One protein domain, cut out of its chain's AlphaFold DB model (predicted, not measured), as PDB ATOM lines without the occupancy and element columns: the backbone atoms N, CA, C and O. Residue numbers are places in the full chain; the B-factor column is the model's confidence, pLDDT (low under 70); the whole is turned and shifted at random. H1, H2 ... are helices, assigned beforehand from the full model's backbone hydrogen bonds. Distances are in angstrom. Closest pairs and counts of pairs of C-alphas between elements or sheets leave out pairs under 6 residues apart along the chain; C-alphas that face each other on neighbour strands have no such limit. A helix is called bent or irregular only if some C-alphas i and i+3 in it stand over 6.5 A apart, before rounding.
ATOM      1  N   ALA A   2     161.206 123.720   0.397       77.88
ATOM      2  CA  ALA A   2     162.481 124.344   0.805       77.88
ATOM      3  C   ALA A   2     162.492 125.871   1.070       77.88
ATOM      4  O   ALA A   2     163.454 126.395   1.628       77.88
ATOM      5  N   TRP A   3     161.464 126.611   0.646       89.25
ATOM      6  CA  TRP A   3     161.343 128.052   0.906       89.25
ATOM      7  C   TRP A   3     160.807 128.359   2.312       89.25
ATOM      8  O   TRP A   3     161.224 129.341   2.919       89.25
ATOM      9  N   LEU A   4     159.919 127.515   2.844       91.00
ATOM     10  CA  LEU A   4     159.184 127.809   4.073       91.00
ATOM     11  C   LEU A   4     160.090 127.899   5.319       91.00
ATOM     12  O   LEU A   4     159.912 128.850   6.077       91.00
ATOM     13  N   PRO A   5     161.115 127.034   5.508       92.06
ATOM     14  CA  PRO A   5     162.074 127.186   6.607       92.06
ATOM     15  C   PRO A   5     162.810 128.531   6.589       92.06
ATOM     16  O   PRO A   5     163.007 129.141   7.636       92.06
ATOM     17  N   LYS A   6     163.138 129.044   5.394       91.06
ATOM     18  CA  LYS A   6     163.817 130.339   5.233       91.06
ATOM     19  C   LYS A   6     162.925 131.503   5.646       91.06
ATOM     20  O   LYS A   6     163.422 132.470   6.207       91.06
ATOM     21  N   VAL A   7     161.623 131.422   5.361       90.44
ATOM     22  CA  VAL A   7     160.657 132.433   5.816       90.44
ATOM     23  C   VAL A   7     160.420 132.326   7.308       90.44
ATOM     24  O   VAL A   7     160.454 133.351   7.978       90.44
ATOM     25  N   GLY A   8     160.276 131.112   7.837       88.69
ATOM     26  CA  GLY A   8     160.160 130.893   9.277       88.69
ATOM     27  C   GLY A   8     161.355 131.431  10.058       88.69
ATOM     28  O   GLY A   8     161.174 131.933  11.156       88.69
ATOM     29  N   ALA A   9     162.558 131.384   9.477       88.56
ATOM     30  CA  ALA A   9     163.763 131.945  10.081       88.56
ATOM     31  C   ALA A   9     163.793 133.485  10.069       88.56
ATOM     32  O   ALA A   9     164.574 134.084  10.800       88.56
ATOM     33  N   MET A  10     162.983 134.129   9.219       89.12
ATOM     34  CA  MET A  10     162.814 135.585   9.201       89.12
ATOM     35  C   MET A  10     161.674 136.031  10.120       89.12
ATOM     36  O   MET A  10     161.823 137.012  10.843       89.12
ATOM     37  N   ASP A  11     160.539 135.334  10.065       89.06
ATOM     38  CA  ASP A  11     159.376 135.569  10.915       89.06
ATOM     39  C   ASP A  11     158.571 134.271  11.071       89.06
ATOM     40  O   ASP A  11     157.821 133.861  10.179       89.06
ATOM     41  N   TRP A  12     158.700 133.632  12.236       90.44
ATOM     42  CA  TRP A  12     157.928 132.438  12.580       90.44
ATOM     43  C   TRP A  12     156.416 132.675  12.512       90.44
ATOM     44  O   TRP A  12     155.655 131.814  12.061       90.44
ATOM     45  N   SER A  13     155.961 133.855  12.935       88.88
ATOM     46  CA  SER A  13     154.535 134.155  13.007       88.88
ATOM     47  C   SER A  13     153.889 134.246  11.627       88.88
ATOM     48  O   SER A  13     152.720 133.884  11.504       88.88
ATOM     49  N   ALA A  14     154.664 134.617  10.602       88.75
ATOM     50  CA  ALA A  14     154.218 134.694   9.214       88.75
ATOM     51  C   ALA A  14     153.878 133.326   8.595       88.75
ATOM     52  O   ALA A  14     153.149 133.253   7.607       88.75
ATOM     53  N   ILE A  15     154.433 132.237   9.139       90.31
ATOM     54  CA  ILE A  15     154.171 130.876   8.646       90.31
ATOM     55  C   ILE A  15     153.283 130.068   9.593       90.31
ATOM     56  O   ILE A  15     152.561 129.184   9.133       90.31
ATOM     57  N   ALA A  16     153.329 130.361  10.894       88.38
ATOM     58  CA  ALA A  16     152.608 129.613  11.918       88.38
ATOM     59  C   ALA A  16     151.169 130.104  12.138       88.38
ATOM     60  O   ALA A  16     150.338 129.331  12.600       88.38
ATOM     61  N   LYS A  17     150.855 131.372  11.836       87.88
ATOM     62  CA  LYS A  17     149.507 131.927  12.035       87.88
ATOM     63  C   LYS A  17     148.664 131.863  10.765       87.88
ATOM     64  O   LYS A  17     149.186 131.904   9.652       87.88
ATOM     65  N   SER A  18     147.349 131.830  10.962       86.38
ATOM     66  CA  SER A  18     146.364 132.044   9.905       86.38
ATOM     67  C   SER A  18     146.445 133.483   9.385       86.38
ATOM     68  O   SER A  18     146.383 134.440  10.164       86.38
ATOM     69  N   HIS A  19     146.571 133.641   8.066       86.00
ATOM     70  CA  HIS A  19     146.527 134.949   7.395       86.00
ATOM     71  C   HIS A  19     145.314 135.078   6.471       86.00
ATOM     72  O   HIS A  19     144.811 136.185   6.261       86.00
ATOM     73  N   HIS A  20     144.825 133.954   5.943       86.38
ATOM     74  CA  HIS A  20     143.671 133.898   5.053       86.38
ATOM     75  C   HIS A  20     142.704 132.798   5.514       86.38
ATOM     76  O   HIS A  20     142.590 131.767   4.844       86.38
ATOM     77  N   PRO A  21     141.971 133.013   6.626       84.56
ATOM     78  CA  PRO A  21     141.170 131.968   7.269       84.56
ATOM     79  C   PRO A  21     140.112 131.372   6.332       84.56
ATOM     80  O   PRO A  21     139.855 130.172   6.383       84.56
ATOM     81  N   ASP A  22     139.541 132.180   5.436       84.69
ATOM     82  CA  ASP A  22     138.521 131.736   4.477       84.69
ATOM     83  C   ASP A  22     139.068 130.748   3.436       84.69
ATOM     84  O   ASP A  22     138.333 129.888   2.951       84.69
ATOM     85  N   VAL A  23     140.347 130.878   3.069       84.12
ATOM     86  CA  VAL A  23     141.026 129.968   2.135       84.12
ATOM     87  C   VAL A  23     141.521 128.747   2.894       84.12
ATOM     88  O   VAL A  23     141.303 127.621   2.468       84.12
ATOM     89  N   GLU A  24     142.144 128.955   4.048       86.00
ATOM     90  CA  GLU A  24     142.724 127.895   4.873       86.00
ATOM     91  C   GLU A  24     141.661 126.886   5.344       86.00
ATOM     92  O   GLU A  24     141.876 125.673   5.261       86.00
ATOM     93  N   GLN A  25     140.465 127.357   5.709       85.81
ATOM     94  CA  GLN A  25     139.335 126.485   6.045       85.81
ATOM     95  C   GLN A  25     138.873 125.616   4.865       85.81
ATOM     96  O   GLN A  25     138.439 124.485   5.087       85.81
ATOM     97  N   GLN A  26     139.004 126.082   3.615       84.12
ATOM     98  CA  GLN A  26     138.677 125.266   2.432       84.12
ATOM     99  C   GLN A  26     139.635 124.080   2.269       84.12
ATOM    100  O   GLN A  26     139.250 123.063   1.695       84.12
ATOM    101  N   TYR A  27     140.850 124.189   2.807       80.56
ATOM    102  CA  TYR A  27     141.852 123.123   2.829       80.56
ATOM    103  C   TYR A  27     141.863 122.330   4.147       80.56
ATOM    104  O   TYR A  27     142.756 121.515   4.364       80.56
ATOM    105  N   GLY A  28     140.864 122.528   5.017       79.44
ATOM    106  CA  GLY A  28     140.685 121.753   6.250       79.44
ATOM    107  C   GLY A  28     141.463 122.264   7.467       79.44
ATOM    108  O   GLY A  28     141.502 121.571   8.485       79.44
ATOM    109  N   LEU A  29     142.054 123.460   7.392       85.50
ATOM    110  CA  LEU A  29     142.770 124.081   8.510       85.50
ATOM    111  C   LEU A  29     141.797 124.758   9.484       85.50
ATOM    112  O   LEU A  29     140.767 125.318   9.098       85.50
ATOM    113  N   LYS A  30     142.132 124.713  10.773       84.50
ATOM    114  CA  LYS A  30     141.406 125.412  11.847       84.50
ATOM    115  C   LYS A  30     141.839 126.880  11.938       84.50
ATOM    116  O   LYS A  30     142.884 127.247  11.425       84.50
ATOM    117  N   GLN A  31     141.064 127.705  12.651       72.38
ATOM    118  CA  GLN A  31     141.313 129.155  12.784       72.38
ATOM    119  C   GLN A  31     142.701 129.526  13.341       72.38
ATOM    120  O   GLN A  31     143.190 130.611  13.046       72.38
ATOM    121  N   ASP A  32     143.342 128.627  14.090       78.56
ATOM    122  CA  ASP A  32     144.672 128.846  14.675       78.56
ATOM    123  C   ASP A  32     145.804 128.146  13.903       78.56
ATOM    124  O   ASP A  32     146.935 128.108  14.380       78.56
ATOM    125  N   GLN A  33     145.510 127.558  12.739       85.38
ATOM    126  CA  GLN A  33     146.476 126.819  11.926       85.38
ATOM    127  C   GLN A  33     146.895 127.643  10.713       85.38
ATOM    128  O   GLN A  33     146.054 128.160   9.981       85.38
ATOM    129  N   GLY A  34     148.204 127.757  10.508       87.38
ATOM    130  CA  GLY A  34     148.789 128.521   9.418       87.38
ATOM    131  C   GLY A  34     149.230 127.660   8.237       87.38
ATOM    132  O   GLY A  34     148.964 126.458   8.130       87.38
ATOM    133  N   LEU A  35     149.989 128.294   7.344       89.69
ATOM    134  CA  LEU A  35     150.608 127.629   6.199       89.69
ATOM    135  C   LEU A  35     151.567 126.507   6.626       89.69
ATOM    136  O   LEU A  35     151.701 125.505   5.922       89.69
ATOM    137  N   LEU A  36     152.233 126.662   7.773       91.44
ATOM    138  CA  LEU A  36     153.107 125.636   8.328       91.44
ATOM    139  C   LEU A  36     152.334 124.362   8.667       91.44
ATOM    140  O   LEU A  36     152.774 123.289   8.264       91.44
ATOM    141  N   ASP A  37     151.190 124.463   9.345       90.94
ATOM    142  CA  ASP A  37     150.349 123.308   9.670       90.94
ATOM    143  C   ASP A  37     149.909 122.579   8.401       90.94
ATOM    144  O   ASP A  37     149.989 121.353   8.321       90.94
ATOM    145  N   PHE A  38     149.524 123.333   7.368       89.50
ATOM    146  CA  PHE A  38     149.172 122.758   6.076       89.50
ATOM    147  C   PHE A  38     150.318 121.941   5.489       89.50
ATOM    148  O   PHE A  38     150.162 120.749   5.238       89.50
ATOM    149  N   VAL A  39     151.484 122.562   5.305       90.50
ATOM    150  CA  VAL A  39     152.640 121.933   4.651       90.50
ATOM    151  C   VAL A  39     153.200 120.778   5.481       90.50
ATOM    152  O   VAL A  39     153.589 119.758   4.915       90.50
ATOM    153  N   ALA A  40     153.240 120.929   6.804       89.94
ATOM    154  CA  ALA A  40     153.838 119.960   7.709       89.94
ATOM    155  C   ALA A  40     152.925 118.767   8.016       89.94
ATOM    156  O   ALA A  40     153.453 117.692   8.290       89.94
ATOM    157  N   VAL A  41     151.597 118.935   8.012       88.31
ATOM    158  CA  VAL A  41     150.658 117.911   8.512       88.31
ATOM    159  C   VAL A  41     149.675 117.435   7.447       88.31
ATOM    160  O   VAL A  41     149.408 116.239   7.373       88.31
ATOM    161  N   PHE A  42     149.122 118.342   6.639       86.12
ATOM    162  CA  PHE A  42     147.939 118.049   5.817       86.12
ATOM    163  C   PHE A  42     148.222 117.916   4.317       86.12
ATOM    164  O   PHE A  42     147.447 117.294   3.599       86.12
ATOM    165  N   MET A  43     149.317 118.500   3.828       84.50
ATOM    166  CA  MET A  43     149.616 118.584   2.397       84.50
ATOM    167  C   MET A  43     150.061 117.244   1.795       84.50
ATOM    168  O   MET A  43     149.907 117.036   0.593       84.50
ATOM    169  N   VAL A  44     150.651 116.358   2.600       84.12
ATOM    170  CA  VAL A  44     151.280 115.119   2.128       84.12
ATOM    171  C   VAL A  44     150.647 113.910   2.798       84.12
ATOM    172  O   VAL A  44     150.749 113.755   4.014       84.12
ATOM    173  N   ASP A  45     150.069 113.017   1.992       80.25
ATOM    174  CA  ASP A  45     149.750 111.663   2.438       80.25
ATOM    175  C   ASP A  45     151.016 110.805   2.379       80.25
ATOM    176  O   ASP A  45     151.462 110.366   1.320       80.25
ATOM    177  N   PHE A  46     151.645 110.633   3.535       80.88
ATOM    178  CA  PHE A  46     152.911 109.919   3.662       80.88
ATOM    179  C   PHE A  46     152.743 108.394   3.763       80.88
ATOM    180  O   PHE A  46     153.756 107.704   3.868       80.88
ATOM    181  N   ASN A  47     151.509 107.866   3.767       78.00
ATOM    182  CA  ASN A  47     151.267 106.419   3.863       78.00
ATOM    183  C   ASN A  47     151.443 105.706   2.516       78.00
ATOM    184  O   ASN A  47     151.895 104.566   2.495       78.00
ATOM    185  N   ASP A  48     151.118 106.383   1.412       79.12
ATOM    186  CA  ASP A  48     151.131 105.792   0.068       79.12
ATOM    187  C   ASP A  48     152.283 106.313  -0.818       79.12
ATOM    188  O   ASP A  48     152.566 105.735  -1.869       79.12
ATOM    189  N   ASP A  49     152.979 107.385  -0.407       87.88
ATOM    190  CA  ASP A  49     154.083 107.988  -1.166       87.88
ATOM    191  C   ASP A  49     155.347 108.200  -0.313       87.88
ATOM    192  O   ASP A  49     155.548 109.220   0.357       87.88
ATOM    193  N   VAL A  50     156.257 107.225  -0.401       89.62
ATOM    194  CA  VAL A  50     157.556 107.235   0.286       89.62
ATOM    195  C   VAL A  50     158.459 108.397  -0.147       89.62
ATOM    196  O   VAL A  50     159.265 108.888   0.649       89.62
ATOM    197  N   LEU A  51     158.350 108.874  -1.394       89.94
ATOM    198  CA  LEU A  51     159.174 109.983  -1.883       89.94
ATOM    199  C   LEU A  51     158.703 111.300  -1.276       89.94
ATOM    200  O   LEU A  51     159.523 112.123  -0.863       89.94
ATOM    201  N   MET A  52     157.389 111.473  -1.157       90.44
ATOM    202  CA  MET A  52     156.828 112.635  -0.482       90.44
ATOM    203  C   MET A  52     157.096 112.599   1.024       90.44
ATOM    204  O   MET A  52     157.453 113.633   1.591       90.44
ATOM    205  N   HIS A  53     157.047 111.422   1.657       91.25
ATOM    206  CA  HIS A  53     157.468 111.260   3.052       91.25
ATOM    207  C   HIS A  53     158.944 111.634   3.239       91.25
ATOM    208  O   HIS A  53     159.300 112.382   4.151       91.25
ATOM    209  N   ARG A  54     159.816 111.201   2.325       92.62
ATOM    210  CA  ARG A  54     161.226 111.589   2.338       92.62
ATOM    211  C   ARG A  54     161.395 113.110   2.301       92.62
ATOM    212  O   ARG A  54     162.109 113.659   3.139       92.62
ATOM    213  N   CYS A  55     160.726 113.792   1.370       92.38
ATOM    214  CA  CYS A  55     160.770 115.253   1.276       92.38
ATOM    215  C   CYS A  55     160.230 115.939   2.537       92.38
ATOM    216  O   CYS A  55     160.709 117.012   2.898       92.38
ATOM    217  N   LEU A  56     159.253 115.327   3.205       93.62
ATOM    218  CA  LEU A  56     158.669 115.836   4.437       93.62
ATOM    219  C   LEU A  56     159.658 115.754   5.614       93.62
ATOM    220  O   LEU A  56     159.840 116.743   6.322       93.62
ATOM    221  N   ILE A  57     160.377 114.636   5.772       94.62
ATOM    222  CA  ILE A  57     161.431 114.507   6.798       94.62
ATOM    223  C   ILE A  57     162.600 115.462   6.504       94.62
ATOM    224  O   ILE A  57     163.117 116.100   7.423       94.62
ATOM    225  N   GLU A  58     163.003 115.609   5.236       94.19
ATOM    226  CA  GLU A  58     164.017 116.600   4.836       94.19
ATOM    227  C   GLU A  58     163.560 118.028   5.170       94.19
ATOM    228  O   GLU A  58     164.342 118.802   5.717       94.19
ATOM    229  N   PHE A  59     162.287 118.352   4.927       95.12
ATOM    230  CA  PHE A  59     161.696 119.634   5.301       95.12
ATOM    231  C   PHE A  59     161.724 119.871   6.817       95.12
ATOM    232  O   PHE A  59     162.091 120.964   7.244       95.12
ATOM    233  N   TYR A  60     161.390 118.872   7.637       95.62
ATOM    234  CA  TYR A  60     161.470 119.004   9.095       95.62
ATOM    235  C   TYR A  60     162.900 119.226   9.580       95.62
ATOM    236  O   TYR A  60     163.109 120.008  10.505       95.62
ATOM    237  N   ALA A  61     163.876 118.558   8.957       94.25
ATOM    238  CA  ALA A  61     165.287 118.750   9.266       94.25
ATOM    239  C   ALA A  61     165.726 120.190   8.954       94.25
ATOM    240  O   ALA A  61     166.299 120.862   9.807       94.25
ATOM    241  N   ASP A  62     165.370 120.692   7.770       94.12
ATOM    242  CA  ASP A  62     165.680 122.062   7.361       94.12
ATOM    243  C   ASP A  62     164.956 123.104   8.244       94.12
ATOM    244  O   ASP A  62     165.496 124.181   8.501       94.12
ATOM    245  N   LEU A  63     163.747 122.793   8.733       93.88
ATOM    246  CA  LEU A  63     162.969 123.662   9.619       93.88
ATOM    247  C   LEU A  63     163.663 123.874  10.969       93.88
ATOM    248  O   LEU A  63     163.813 125.017  11.399       93.88
ATOM    249  N   ILE A  64     164.107 122.795  11.619       93.50
ATOM    250  CA  ILE A  64     164.803 122.886  12.912       93.50
ATOM    251  C   ILE A  64     166.232 123.426  12.765       93.50
ATOM    252  O   ILE A  64     166.761 124.031  13.688       93.50
ATOM    253  N   GLU A  65     166.864 123.252  11.603       91.94
ATOM    254  CA  GLU A  65     168.188 123.819  11.339       91.94
ATOM    255  C   GLU A  65     168.140 125.346  11.185       91.94
ATOM    256  O   GLU A  65     169.040 126.048  11.652       91.94
ATOM    257  N   GLN A  66     167.101 125.868  10.524       90.06
ATOM    258  CA  GLN A  66     167.026 127.280  10.141       90.06
ATOM    259  C   GLN A  66     166.263 128.141  11.151       90.06
ATOM    260  O   GLN A  66     166.662 129.278  11.400       90.06
ATOM    261  N   VAL A  67     165.190 127.622  11.752       89.75
ATOM    262  CA  VAL A  67     164.352 128.379  12.691       89.75
ATOM    263  C   VAL A  67     164.825 128.132  14.122       89.75
ATOM    264  O   VAL A  67     164.469 127.127  14.738       89.75
ATOM    265  N   LYS A  68     165.617 129.064  14.656       82.06
ATOM    266  CA  LYS A  68     166.231 128.968  15.996       82.06
ATOM    267  C   LYS A  68     165.648 129.945  17.019       82.06
ATOM    268  O   LYS A  68     166.245 130.138  18.076       82.06
ATOM    269  N   ASP A  69     164.508 130.556  16.708       80.62
ATOM    270  CA  ASP A  69     163.814 131.444  17.637       80.62
ATOM    271  C   ASP A  69     163.518 130.716  18.951       80.62
ATOM    272  O   ASP A  69     163.113 129.547  18.952       80.62
ATOM    273  N   VAL A  70     163.756 131.416  20.065       76.75
ATOM    274  CA  VAL A  70     163.616 130.876  21.425       76.75
ATOM    275  C   VAL A  70     162.210 130.320  21.615       76.75
ATOM    276  O   VAL A  70     161.242 130.934  21.166       76.75
ATOM    277  N   SER A  71     162.108 129.170  22.289       76.81
ATOM    278  CA  SER A  71     160.822 128.532  22.560       76.81
ATOM    279  C   SER A  71     159.816 129.467  23.231       76.81
ATOM    280  O   SER A  71     160.173 130.437  23.906       76.81
ATOM    281  N   ILE A  72     158.535 129.117  23.095       67.50
ATOM    282  CA  ILE A  72     157.418 129.833  23.732       67.50
ATOM    283  C   ILE A  72     157.605 129.871  25.260       67.50
ATOM    284  O   ILE A  72     157.302 130.876  25.901       67.50
ATOM    285  N   ASP A  73     158.200 128.817  25.819       65.62
ATOM    286  CA  ASP A  73     158.478 128.665  27.250       65.62
ATOM    287  C   ASP A  73     159.733 129.437  27.711       65.62
ATOM    288  O   ASP A  73     160.123 129.376  28.878       65.62
ATOM    289  N   GLY A  74     160.408 130.147  26.799       65.88
ATOM    290  CA  GLY A  74     161.644 130.884  27.073       65.88
ATOM    291  C   GLY A  74     162.868 129.989  27.300       65.88
ATOM    292  O   GLY A  74     163.931 130.484  27.687       65.88
ATOM    293  N   SER A  75     162.743 128.679  27.070       70.50
ATOM    294  CA  SER A  75     163.849 127.737  27.199       70.50
ATOM    295  C   SER A  75     164.839 127.914  26.055       70.50
ATOM    296  O   SER A  75     164.498 127.825  24.879       70.50
ATOM    297  N   ARG A  76     166.115 128.091  26.402       68.69
ATOM    298  CA  ARG A  76     167.216 128.157  25.428       68.69
ATOM    299  C   ARG A  76     167.649 126.783  24.907       68.69
ATOM    300  O   ARG A  76     168.582 126.709  24.114       68.69
ATOM    301  N   THR A  77     167.044 125.698  25.392       76.19
ATOM    302  CA  THR A  77     167.367 124.331  24.955       76.19
ATOM    303  C   THR A  77     166.493 123.846  23.801       76.19
ATOM    304  O   THR A  77     166.842 122.839  23.195       76.19
ATOM    305  N   SER A  78     165.408 124.557  23.484       84.00
ATOM    306  CA  SER A  78     164.481 124.254  22.391       84.00
ATOM    307  C   SER A  78     164.239 125.496  21.523       84.00
ATOM    308  O   SER A  78     164.715 126.590  21.835       84.00
ATOM    309  N   SER A  79     163.502 125.328  20.432       89.62
ATOM    310  CA  SER A  79     163.013 126.402  19.568       89.62
ATOM    311  C   SER A  79     161.525 126.230  19.293       89.62
ATOM    312  O   SER A  79     160.987 125.128  19.395       89.62
ATOM    313  N   VAL A  80     160.881 127.301  18.827       90.56
ATOM    314  CA  VAL A  80     159.479 127.256  18.366       90.56
ATOM    315  C   VAL A  80     159.233 126.183  17.296       90.56
ATOM    316  O   VAL A  80     158.168 125.570  17.263       90.56
ATOM    317  N   SER A  81     160.228 125.920  16.443       92.00
ATOM    318  CA  SER A  81     160.160 124.902  15.395       92.00
ATOM    319  C   SER A  81     160.263 123.485  15.948       92.00
ATOM    320  O   SER A  81     159.501 122.614  15.529       92.00
ATOM    321  N   LEU A  82     161.162 123.245  16.905       92.62
ATOM    322  CA  LEU A  82     161.292 121.948  17.559       92.62
ATOM    323  C   LEU A  82     160.048 121.638  18.398       92.62
ATOM    324  O   LEU A  82     159.500 120.543  18.278       92.62
ATOM    325  N   ASP A  83     159.556 122.611  19.167       92.38
ATOM    326  CA  ASP A  83     158.347 122.463  19.979       92.38
ATOM    327  C   ASP A  83     157.129 122.131  19.113       92.38
ATOM    328  O   ASP A  83     156.369 121.225  19.448       92.38
ATOM    329  N   PHE A  84     156.985 122.795  17.959       92.75
ATOM    330  CA  PHE A  84     155.944 122.482  16.978       92.75
ATOM    331  C   PHE A  84     156.040 121.030  16.481       92.75
ATOM    332  O   PHE A  84     155.042 120.304  16.445       92.75
ATOM    333  N   LEU A  85     157.239 120.558  16.121       94.62
ATOM    334  CA  LEU A  85     157.409 119.173  15.671       94.62
ATOM    335  C   LEU A  85     157.144 118.159  16.790       94.62
ATOM    336  O   LEU A  85     156.646 117.065  16.511       94.62
ATOM    337  N   ILE A  86     157.469 118.493  18.040       94.00
ATOM    338  CA  ILE A  86     157.191 117.647  19.204       94.00
ATOM    339  C   ILE A  86     155.686 117.606  19.484       94.00
ATOM    340  O   ILE A  86     155.136 116.513  19.625       94.00
ATOM    341  N   SER A  87     155.000 118.755  19.498       92.44
ATOM    342  CA  SER A  87     153.564 118.837  19.807       92.44
ATOM    343  C   SER A  87     152.706 118.055  18.815       92.44
ATOM    344  O   SER A  87     151.704 117.455  19.197       92.44
ATOM    345  N   TRP A  88     153.120 118.021  17.547       91.69
ATOM    346  CA  TRP A  88     152.456 117.255  16.492       91.69
ATOM    347  C   TRP A  88     152.931 115.794  16.381       91.69
ATOM    348  O   TRP A  88     152.457 115.048  15.519       91.69
ATOM    349  N   GLY A  89     153.877 115.357  17.221       92.75
ATOM    350  CA  GLY A  89     154.457 114.010  17.170       92.75
ATOM    351  C   GLY A  89     155.285 113.731  15.906       92.75
ATOM    352  O   GLY A  89     155.574 112.573  15.596       92.75
ATOM    353  N   LEU A  90     155.667 114.774  15.165       93.94
ATOM    354  CA  LEU A  90     156.446 114.692  13.927       93.94
ATOM    355  C   LEU A  90     157.922 114.413  14.213       93.94
ATOM    356  O   LEU A  90     158.560 113.680  13.457       93.94
ATOM    357  N   HIS A  91     158.447 114.930  15.328       94.69
ATOM    358  CA  HIS A  91     159.812 114.659  15.785       94.69
ATOM    359  C   HIS A  91     160.046 113.156  16.002       94.69
ATOM    360  O   HIS A  91     160.898 112.548  15.352       94.69
ATOM    361  N   ALA A  92     159.218 112.539  16.854       94.06
ATOM    362  CA  ALA A  92     159.305 111.116  17.165       94.06
ATOM    363  C   ALA A  92     159.113 110.245  15.913       94.06
ATOM    364  O   ALA A  92     159.859 109.292  15.704       94.06
ATOM    365  N   ARG A  93     158.165 110.607  15.035       91.69
ATOM    366  CA  ARG A  93     157.918 109.901  13.767       91.69
ATOM    367  C   ARG A  93     159.120 109.953  12.828       91.69
ATOM    368  O   ARG A  93     159.531 108.927  12.296       91.69
ATOM    369  N   SER A  94     159.714 111.133  12.668       93.19
ATOM    370  CA  SER A  94     160.889 111.335  11.816       93.19
ATOM    371  C   SER A  94     162.092 110.543  12.320       93.19
ATOM    372  O   SER A  94     162.833 109.973  11.520       93.19
ATOM    373  N   ALA A  95     162.264 110.449  13.640       93.94
ATOM    374  CA  ALA A  95     163.319 109.662  14.270       93.94
ATOM    375  C   ALA A  95     163.052 108.142  14.244       93.94
ATOM    376  O   ALA A  95     164.002 107.352  14.216       93.94
ATOM    377  N   ALA A  96     161.786 107.712  14.226       92.44
ATOM    378  CA  ALA A  96     161.387 106.312  14.385       92.44
ATOM    379  C   ALA A  96     161.980 105.377  13.321       92.44
ATOM    380  O   ALA A  96     162.408 104.277  13.662       92.44
ATOM    381  N   TYR A  97     162.090 105.791  12.055       91.31
ATOM    382  CA  TYR A  97     162.683 104.934  11.015       91.31
ATOM    383  C   TYR A  97     164.162 104.612  11.271       91.31
ATOM    384  O   TYR A  97     164.645 103.547  10.875       91.31
ATOM    385  N   TYR A  98     164.879 105.492  11.979       92.69
ATOM    386  CA  TYR A  98     166.219 105.190  12.466       92.69
ATOM    387  C   TYR A  98     166.165 104.408  13.785       92.69
ATOM    388  O   TYR A  98     166.750 103.335  13.874       92.69
ATOM    389  N   LEU A  99     165.458 104.890  14.809       92.19
ATOM    390  CA  LEU A  99     165.490 104.297  16.155       92.19
ATOM    391  C   LEU A  99     164.823 102.910  16.233       92.19
ATOM    392  O   LEU A  99     165.268 102.042  16.986       92.19
ATOM    393  N   GLU A 100     163.800 102.673  15.418       89.19
ATOM    394  CA  GLU A 100     162.928 101.497  15.437       89.19
ATOM    395  C   GLU A 100     162.803 100.850  14.042       89.19
ATOM    396  O   GLU A 100     161.703 100.700  13.506       89.19
ATOM    397  N   PRO A 101     163.897 100.380  13.413       80.25
ATOM    398  CA  PRO A 101     163.801  99.801  12.068       80.25
ATOM    399  C   PRO A 101     163.025  98.478  12.053       80.25
ATOM    400  O   PRO A 101     162.548  98.039  11.013       80.25
ATOM    401  N   ASN A 102     162.912  97.812  13.205       82.56
ATOM    402  CA  ASN A 102     162.228  96.531  13.342       82.56
ATOM    403  C   ASN A 102     160.748  96.713  13.685       82.56
ATOM    404  O   ASN A 102     160.062  95.718  13.898       82.56
ATOM    405  N   ASN A 103     160.256  97.955  13.744       85.62
ATOM    406  CA  ASN A 103     158.844  98.209  13.957       85.62
ATOM    407  C   ASN A 103     158.042  97.552  12.811       85.62
ATOM    408  O   ASN A 103     158.356  97.793  11.635       85.62
ATOM    409  N   PRO A 104     157.066  96.677  13.122       80.94
ATOM    410  CA  PRO A 104     156.230  96.032  12.112       80.94
ATOM    411  C   PRO A 104     155.310  97.018  11.384       80.94
ATOM    412  O   PRO A 104     154.811  96.679  10.320       80.94
ATOM    413  N   ALA A 105     155.105  98.225  11.926       81.19
ATOM    414  CA  ALA A 105     154.325  99.280  11.284       81.19
ATOM    415  C   ALA A 105     155.058  99.963  10.115       81.19
ATOM    416  O   ALA A 105     154.420 100.632   9.314       81.19
ATOM    417  N   HIS A 106     156.382  99.819  10.014       84.44
ATOM    418  CA  HIS A 106     157.157 100.401   8.919       84.44
ATOM    419  C   HIS A 106     157.199  99.431   7.729       84.44
ATOM    420  O   HIS A 106     157.667  98.293   7.881       84.44
ATOM    421  N   ASP A 107     156.792  99.894   6.546       85.38
ATOM    422  CA  ASP A 107     156.948  99.149   5.293       85.38
ATOM    423  C   ASP A 107     158.450  98.866   5.030       85.38
ATOM    424  O   ASP A 107     159.301  99.739   5.246       85.38
ATOM    425  N   PRO A 108     158.842  97.650   4.603       84.56
ATOM    426  CA  PRO A 108     160.192  97.368   4.109       84.56
ATOM    427  C   PRO A 108     160.752  98.386   3.097       84.56
ATOM    428  O   PRO A 108     161.953  98.685   3.132       84.56
ATOM    429  N   VAL A 109     159.911  98.924   2.208       85.19
ATOM    430  CA  VAL A 109     160.299  99.948   1.226       85.19
ATOM    431  C   VAL A 109     160.653 101.247   1.945       85.19
ATOM    432  O   VAL A 109     161.770 101.748   1.783       85.19
ATOM    433  N   ASP A 110     159.775 101.723   2.827       85.88
ATOM    434  CA  ASP A 110     160.000 102.916   3.646       85.88
ATOM    435  C   ASP A 110     161.297 102.831   4.443       85.88
ATOM    436  O   ASP A 110     162.078 103.779   4.471       85.88
ATOM    437  N   LYS A 111     161.591 101.671   5.040       85.44
ATOM    438  CA  LYS A 111     162.844 101.465   5.785       85.44
ATOM    439  C   LYS A 111     164.072 101.750   4.931       85.44
ATOM    440  O   LYS A 111     165.027 102.340   5.424       85.44
ATOM    441  N   THR A 112     164.057 101.343   3.665       87.12
ATOM    442  CA  THR A 112     165.213 101.497   2.771       87.12
ATOM    443  C   THR A 112     165.409 102.955   2.356       87.12
ATOM    444  O   THR A 112     166.540 103.436   2.326       87.12
ATOM    445  N   PHE A 113     164.318 103.674   2.074       89.50
ATOM    446  CA  PHE A 113     164.377 105.055   1.579       89.50
ATOM    447  C   PHE A 113     164.448 106.112   2.687       89.50
ATOM    448  O   PHE A 113     165.075 107.155   2.496       89.50
ATOM    449  N   LEU A 114     163.821 105.860   3.836       92.38
ATOM    450  CA  LEU A 114     163.695 106.837   4.917       92.38
ATOM    451  C   LEU A 114     164.805 106.705   5.959       92.38
ATOM    452  O   LEU A 114     165.131 107.696   6.603       92.38
ATOM    453  N   TYR A 115     165.467 105.547   6.082       91.88
ATOM    454  CA  TYR A 115     166.535 105.351   7.073       91.88
ATOM    455  C   TYR A 115     167.642 106.416   6.986       91.88
ATOM    456  O   TYR A 115     168.009 107.006   8.005       91.88
ATOM    457  N   SER A 116     168.148 106.710   5.783       92.06
ATOM    458  CA  SER A 116     169.204 107.713   5.598       92.06
ATOM    459  C   SER A 116     168.742 109.122   5.962       92.06
ATOM    460  O   SER A 116     169.513 109.912   6.506       92.06
ATOM    461  N   VAL A 117     167.482 109.442   5.667       93.94
ATOM    462  CA  VAL A 117     166.916 110.778   5.870       93.94
ATOM    463  C   VAL A 117     166.536 111.001   7.330       93.94
ATOM    464  O   VAL A 117     166.839 112.055   7.881       93.94
ATOM    465  N   SER A 118     165.999 109.985   8.000       94.94
ATOM    466  CA  SER A 118     165.797 109.982   9.449       94.94
ATOM    467  C   SER A 118     167.108 110.086  10.219       94.94
ATOM    468  O   SER A 118     167.183 110.800  11.216       94.94
ATOM    469  N   CYS A 119     168.169 109.433   9.737       94.12
ATOM    470  CA  CYS A 119     169.500 109.596  10.310       94.12
ATOM    471  C   CYS A 119     170.009 111.041  10.147       94.12
ATOM    472  O   CYS A 119     170.465 111.636  11.119       94.12
ATOM    473  N   ARG A 120     169.842 111.652   8.960       94.94
ATOM    474  CA  ARG A 120     170.160 113.076   8.730       94.94
ATOM    475  C   ARG A 120     169.362 113.998   9.656       94.94
ATOM    476  O   ARG A 120     169.948 114.913  10.229       94.94
ATOM    477  N   TYR A 121     168.060 113.757   9.814       96.12
ATOM    478  CA  TYR A 121     167.208 114.513  10.735       96.12
ATOM    479  C   TYR A 121     167.760 114.462  12.162       96.12
ATOM    480  O   TYR A 121     167.954 115.504  12.784       96.12
ATOM    481  N   LEU A 122     168.099 113.263  12.650       96.25
ATOM    482  CA  LEU A 122     168.720 113.094  13.962       96.25
ATOM    483  C   LEU A 122     170.078 113.794  14.053       96.25
ATOM    484  O   LEU A 122     170.338 114.434  15.062       96.25
ATOM    485  N   SER A 123     170.915 113.746  13.012       94.12
ATOM    486  CA  SER A 123     172.199 114.457  13.017       94.12
ATOM    487  C   SER A 123     172.038 115.971  13.167       94.12
ATOM    488  O   SER A 123     172.783 116.618  13.906       94.12
ATOM    489  N   ILE A 124     171.057 116.549  12.473       93.44
ATOM    490  CA  ILE A 124     170.742 117.978  12.562       93.44
ATOM    491  C   ILE A 124     170.155 118.305  13.938       93.44
ATOM    492  O   ILE A 124     170.563 119.278  14.569       93.44
ATOM    493  N   TYR A 125     169.255 117.466  14.444       94.19
ATOM    494  CA  TYR A 125     168.677 117.623  15.772       94.19
ATOM    495  C   TYR A 125     169.743 117.578  16.879       94.19
ATOM    496  O   TYR A 125     169.783 118.479  17.714       94.19
ATOM    497  N   THR A 126     170.651 116.595  16.861       92.31
ATOM    498  CA  THR A 126     171.677 116.434  17.906       92.31
ATOM    499  C   THR A 126     172.705 117.560  17.895       92.31
ATOM    500  O   THR A 126     173.207 117.936  18.951       92.31
ATOM    501  N   SER A 127     173.022 118.092  16.711       89.44
ATOM    502  CA  SER A 127     173.974 119.197  16.556       89.44
ATOM    503  C   SER A 127     173.353 120.561  16.858       89.44
ATOM    504  O   SER A 127     174.043 121.441  17.369       89.44
ATOM    505  N   THR A 128     172.057 120.743  16.587       89.38
ATOM    506  CA  THR A 128     171.360 122.021  16.811       89.38
ATOM    507  C   THR A 128     170.820 122.147  18.238       89.38
ATOM    508  O   THR A 128     170.882 123.232  18.812       89.38
ATOM    509  N   TYR A 129     170.352 121.046  18.841       90.00
ATOM    510  CA  TYR A 129     169.736 121.017  20.177       90.00
ATOM    511  C   TYR A 129     170.431 120.015  21.116       90.00
ATOM    512  O   TYR A 129     169.787 119.106  21.651       90.00
ATOM    513  N   PRO A 130     171.745 120.172  21.369       88.00
ATOM    514  CA  PRO A 130     172.537 119.203  22.126       88.00
ATOM    515  C   PRO A 130     172.005 118.989  23.549       88.00
ATOM    516  O   PRO A 130     171.893 117.855  24.002       88.00
ATOM    517  N   ASN A 131     171.606 120.056  24.248       87.19
ATOM    518  CA  ASN A 131     171.107 119.960  25.626       87.19
ATOM    519  C   ASN A 131     169.749 119.251  25.716       87.19
ATOM    520  O   ASN A 131     169.533 118.458  26.628       87.19
ATOM    521  N   HIS A 132     168.844 119.521  24.769       89.75
ATOM    522  CA  HIS A 132     167.555 118.832  24.705       89.75
ATOM    523  C   HIS A 132     167.754 117.347  24.387       89.75
ATOM    524  O   HIS A 132     167.173 116.491  25.048       89.75
ATOM    525  N   PHE A 133     168.650 117.028  23.447       91.69
ATOM    526  CA  PHE A 133     169.006 115.648  23.128       91.69
ATOM    527  C   PHE A 133     169.620 114.903  24.324       91.69
ATOM    528  O   PHE A 133     169.189 113.793  24.629       91.69
ATOM    529  N   LEU A 134     170.573 115.512  25.037       88.94
ATOM    530  CA  LEU A 134     171.213 114.904  26.211       88.94
ATOM    531  C   LEU A 134     170.222 114.607  27.347       88.94
ATOM    532  O   LEU A 134     170.414 113.638  28.074       88.94
ATOM    533  N   ALA A 135     169.169 115.417  27.487       88.50
ATOM    534  CA  ALA A 135     168.108 115.200  28.470       88.50
ATOM    535  C   ALA A 135     167.023 114.209  27.996       88.50
ATOM    536  O   ALA A 135     166.180 113.790  28.791       88.50
ATOM    537  N   SER A 136     167.010 113.859  26.709       89.69
ATOM    538  CA  SER A 136     165.975 113.024  26.100       89.69
ATOM    539  C   SER A 136     166.231 111.526  26.291       89.69
ATOM    540  O   SER A 136     167.369 111.071  26.418       89.69
ATOM    541  N   SER A 137     165.163 110.727  26.215       88.94
ATOM    542  CA  SER A 137     165.254 109.261  26.179       88.94
ATOM    543  C   SER A 137     165.848 108.720  24.871       88.94
ATOM    544  O   SER A 137     166.201 107.541  24.802       88.94
ATOM    545  N   ASP A 138     166.000 109.558  23.841       89.94
ATOM    546  CA  ASP A 138     166.575 109.152  22.559       89.94
ATOM    547  C   ASP A 138     168.086 108.931  22.639       89.94
ATOM    548  O   ASP A 138     168.613 108.133  21.864       89.94
ATOM    549  N   LEU A 139     168.782 109.562  23.595       91.19
ATOM    550  CA  LEU A 139     170.228 109.420  23.775       91.19
ATOM    551  C   LEU A 139     170.651 107.950  23.882       91.19
ATOM    552  O   LEU A 139     171.459 107.470  23.085       91.19
ATOM    553  N   GLU A 140     170.081 107.215  24.837       90.44
ATOM    554  CA  GLU A 140     170.425 105.808  25.062       90.44
ATOM    555  C   GLU A 140     170.075 104.949  23.840       90.44
ATOM    556  O   GLU A 140     170.867 104.108  23.409       90.44
ATOM    557  N   ARG A 141     168.921 105.212  23.213       92.25
ATOM    558  CA  ARG A 141     168.460 104.485  22.019       92.25
ATOM    559  C   ARG A 141     169.403 104.688  20.834       92.25
ATOM    560  O   ARG A 141     169.705 103.725  20.125       92.25
ATOM    561  N   VAL A 142     169.886 105.916  20.632       94.44
ATOM    562  CA  VAL A 142     170.876 106.256  19.603       94.44
ATOM    563  C   VAL A 142     172.202 105.562  19.893       94.44
ATOM    564  O   VAL A 142     172.728 104.897  19.001       94.44
ATOM    565  N   LEU A 143     172.725 105.653  21.121       92.44
ATOM    566  CA  LEU A 143     174.011 105.048  21.484       92.44
ATOM    567  C   LEU A 143     173.994 103.521  21.342       92.44
ATOM    568  O   LEU A 143     174.886 102.960  20.708       92.44
ATOM    569  N   VAL A 144     172.954 102.841  21.841       91.75
ATOM    570  CA  VAL A 144     172.794 101.381  21.697       91.75
ATOM    571  C   VAL A 144     172.745 100.980  20.224       91.75
ATOM    572  O   VAL A 144     173.375 100.002  19.809       91.75
ATOM    573  N   ARG A 145     172.010 101.743  19.409       92.38
ATOM    574  CA  ARG A 145     171.909 101.478  17.978       92.38
ATOM    575  C   ARG A 145     173.241 101.669  17.260       92.38
ATOM    576  O   ARG A 145     173.610 100.804  16.467       92.38
ATOM    577  N   LEU A 146     173.944 102.764  17.539       94.50
ATOM    578  CA  LEU A 146     175.255 103.049  16.961       94.50
ATOM    579  C   LEU A 146     176.253 101.951  17.315       94.50
ATOM    580  O   LEU A 146     176.912 101.428  16.422       94.50
ATOM    581  N   SER A 147     176.306 101.533  18.581       92.81
ATOM    582  CA  SER A 147     177.196 100.454  19.011       92.81
ATOM    583  C   SER A 147     176.921  99.149  18.262       92.81
ATOM    584  O   SER A 147     177.851  98.508  17.785       92.81
ATOM    585  N   ARG A 148     175.649  98.787  18.053       92.38
ATOM    586  CA  ARG A 148     175.296  97.591  17.273       92.38
ATOM    587  C   ARG A 148     175.655  97.715  15.790       92.38
ATOM    588  O   ARG A 148     176.095  96.744  15.184       92.38
ATOM    589  N   ASN A 149     175.422  98.879  15.184       91.88
ATOM    590  CA  ASN A 149     175.645  99.075  13.749       91.88
ATOM    591  C   ASN A 149     177.132  99.217  13.402       91.88
ATOM    592  O   ASN A 149     177.532  98.824  12.310       91.88
ATOM    593  N   LEU A 150     177.943  99.756  14.318       93.69
ATOM    594  CA  LEU A 150     179.385  99.945  14.144       93.69
ATOM    595  C   LEU A 150     180.213  98.722  14.558       93.69
ATOM    596  O   LEU A 150     181.400  98.663  14.236       93.69
ATOM    597  N   GLU A 151     179.603  97.726  15.208       92.31
ATOM    598  CA  GLU A 151     180.214  96.422  15.475       92.31
ATOM    599  C   GLU A 151     180.351  95.609  14.172       92.31
ATOM    600  O   GLU A 151     179.629  94.654  13.881       92.31
ATOM    601  N   ILE A 152     181.290  96.041  13.331       91.69
ATOM    602  CA  ILE A 152     181.532  95.505  11.998       91.69
ATOM    603  C   ILE A 152     182.904  94.828  11.963       91.69
ATOM    604  O   ILE A 152     183.898  95.341  12.477       91.69
ATOM    605  N   GLU A 161     180.402  98.543   1.804       87.88
ATOM    606  CA  GLU A 161     179.903  99.910   1.948       87.88
ATOM    607  C   GLU A 161     180.012 100.336   3.419       87.88
ATOM    608  O   GLU A 161     179.658  99.584   4.336       87.88
ATOM    609  N   SER A 162     180.554 101.531   3.634       90.12
ATOM    610  CA  SER A 162     180.713 102.108   4.960       90.12
ATOM    611  C   SER A 162     179.342 102.380   5.593       90.12
ATOM    612  O   SER A 162     178.393 102.754   4.896       90.12
ATOM    613  N   PRO A 163     179.209 102.269   6.928       93.00
ATOM    614  CA  PRO A 163     178.022 102.729   7.651       93.00
ATOM    615  C   PRO A 163     178.000 104.271   7.716       93.00
ATOM    616  O   PRO A 163     177.982 104.869   8.789       93.00
ATOM    617  N   LYS A 164     178.060 104.939   6.556       92.44
ATOM    618  CA  LYS A 164     178.261 106.389   6.410       92.44
ATOM    619  C   LYS A 164     177.218 107.222   7.154       92.44
ATOM    620  O   LYS A 164     177.551 108.261   7.710       92.44
ATOM    621  N   HIS A 165     175.971 106.752   7.203       93.06
ATOM    622  CA  HIS A 165     174.893 107.438   7.912       93.06
ATOM    623  C   HIS A 165     175.097 107.375   9.431       93.06
ATOM    624  O   HIS A 165     175.051 108.410  10.088       93.06
ATOM    625  N   ASP A 166     175.400 106.195   9.983       94.44
ATOM    626  CA  ASP A 166     175.701 106.044  11.413       94.44
ATOM    627  C   ASP A 166     176.975 106.822  11.799       94.44
ATOM    628  O   ASP A 166     177.017 107.482  12.834       94.44
ATOM    629  N   LEU A 167     178.002 106.805  10.942       94.69
ATOM    630  CA  LEU A 167     179.253 107.552  11.125       94.69
ATOM    631  C   LEU A 167     179.054 109.071  11.104       94.69
ATOM    632  O   LEU A 167     179.689 109.786  11.884       94.69
ATOM    633  N   HIS A 168     178.170 109.564  10.237       94.38
ATOM    634  CA  HIS A 168     177.779 110.969  10.215       94.38
ATOM    635  C   HIS A 168     177.027 111.353  11.493       94.38
ATOM    636  O   HIS A 168     177.309 112.398  12.076       94.38
ATOM    637  N   LEU A 169     176.130 110.485  11.977       94.69
ATOM    638  CA  LEU A 169     175.449 110.698  13.252       94.69
ATOM    639  C   LEU A 169     176.434 110.738  14.423       94.69
ATOM    640  O   LEU A 169     176.347 111.645  15.239       94.69
ATOM    641  N   VAL A 170     177.424 109.839  14.480       95.06
ATOM    642  CA  VAL A 170     178.492 109.913  15.500       95.06
ATOM    643  C   VAL A 170     179.212 111.261  15.456       95.06
ATOM    644  O   VAL A 170     179.455 111.854  16.504       95.06
ATOM    645  N   ALA A 171     179.536 111.769  14.265       94.00
ATOM    646  CA  ALA A 171     180.226 113.050  14.114       94.00
ATOM    647  C   ALA A 171     179.382 114.257  14.579       94.00
ATOM    648  O   ALA A 171     179.940 115.258  15.047       94.00
ATOM    649  N   SER A 172     178.052 114.164  14.464       93.50
ATOM    650  CA  SER A 172     177.102 115.212  14.855       93.50
ATOM    651  C   SER A 172     176.628 115.123  16.306       93.50
ATOM    652  O   SER A 172     175.931 116.029  16.766       93.50
ATOM    653  N   LEU A 173     176.948 114.042  17.022       93.00
ATOM    654  CA  LEU A 173     176.626 113.925  18.439       93.00
ATOM    655  C   LEU A 173     177.445 114.933  19.269       93.00
ATOM    656  O   LEU A 173     178.614 115.198  18.950       93.00
ATOM    657  N   PRO A 174     176.868 115.458  20.366       91.56
ATOM    658  CA  PRO A 174     177.641 116.154  21.388       91.56
ATOM    659  C   PRO A 174     178.766 115.235  21.872       91.56
ATOM    660  O   PRO A 174     178.527 114.060  22.165       91.56
ATOM    661  N   ARG A 175     180.004 115.724  21.961       91.62
ATOM    662  CA  ARG A 175     181.150 114.911  22.400       91.62
ATOM    663  C   ARG A 175     180.940 114.412  23.826       91.62
ATOM    664  O   ARG A 175     181.352 113.305  24.151       91.62
TER     665      ARG A 175
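Overview. This is residues 2 to 152 and 161 to 175 of the 430 residues of an uncharacterized protein of Cryomyces minteri (UniProt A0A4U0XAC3). Three helices, H5, H8 and H11, stand side by side in a row, and over one face of it lie H6, H7 and H10, with H9 near one end of H8. Past the edge of the row at H5, the short helices H1, H2 and H4 lengthen the body, and H3 sits farthest out. The printed part has 166 residues, with eleven named helices, H1 to H11 in chain order, and no named strand; its class is all helix. It is compact, with a radius of gyration of the C-alphas of 16.5 A, and only just elongated, spanning 56 by 37 by 24 A.

Along the chain. Find C-alpha 4 at (159.184, 127.809, 4.073), where H1, residues 4 to 8, begins. Then come H2, residues 13 to 16, H3, residues 21 to 27, and H4, residues 35 to 42. From C-alpha 50 at (157.556, 107.235, 0.286), H5 runs 24.3 A to residue 66. Next are H6, residues 80 to 87, and H7, residues 90 to 99. H8, residues 108 to 128, is 29.9 A long and has a kink of 44 degrees near residue 115. H7 and H8 are only just irregular: C-alphas 94 and 97 are 6.7 A apart, C-alphas 113 and 116 6.8 A. H9, residues 130 to 135, H10, residues 138 to 150 and 17.9 A long, and H11, residues 164 to 172, follow; H11 ends at C-alpha 172 at (177.102, 115.212, 14.855).

Arrangement. Distances here are between closest C-alphas. H1 touches residues 59 to 66 of H5, with Pro 5 and Leu 63 4.7 A apart. H2 touches H4 at Ile 15 and Leu 36, 5.4 A. H3 is close to H4 but not clearly touching, at Glu 24 and Leu 35, 8.0 A. H5 and H6 touch as a helical hairpin at Ile 64 and Ser 81, 5.6 A. H5 and H8 touch at Ala 61 and Tyr 121, 4.9 A, and run the same way at a shallow tilt of 1 degrees. H7 touches H8 at Tyr 98 and Tyr 115, 5.4 A, at a steep tilt of 66 degrees. H9 is close to H8 but not clearly touching, at Thr 126 and Phe 133, 5.9 A. H11 touches H8 at Ser 123 and Leu 169, 5.0 A. Residues 146 to 150 of H10 touch H11 at Leu 146 and Asp 166, 6.3 A. H5 and H11 are apart. Every O i to N i+4 pair is within hydrogen-bond range in H1, H4, H5, H6, H9, H10 and H11; H3 has 2 of 3, H7 4 of 6 and H8 15 of 17, and H2 is too short for such a pair.

Size, cuts and confidence. The two C-alphas farthest apart, of Asp 22 and Ile 152, are 56.7 A apart. Residues 153 to 160 are not printed, and C-alphas 152 and 161 are 11.1 A apart across the cut. Look at residues 67 to 79 for the long link, from H5 to H6. The mean pLDDT of the printed part is 88.7; residues 72 to 74 and residue 76 are under 70.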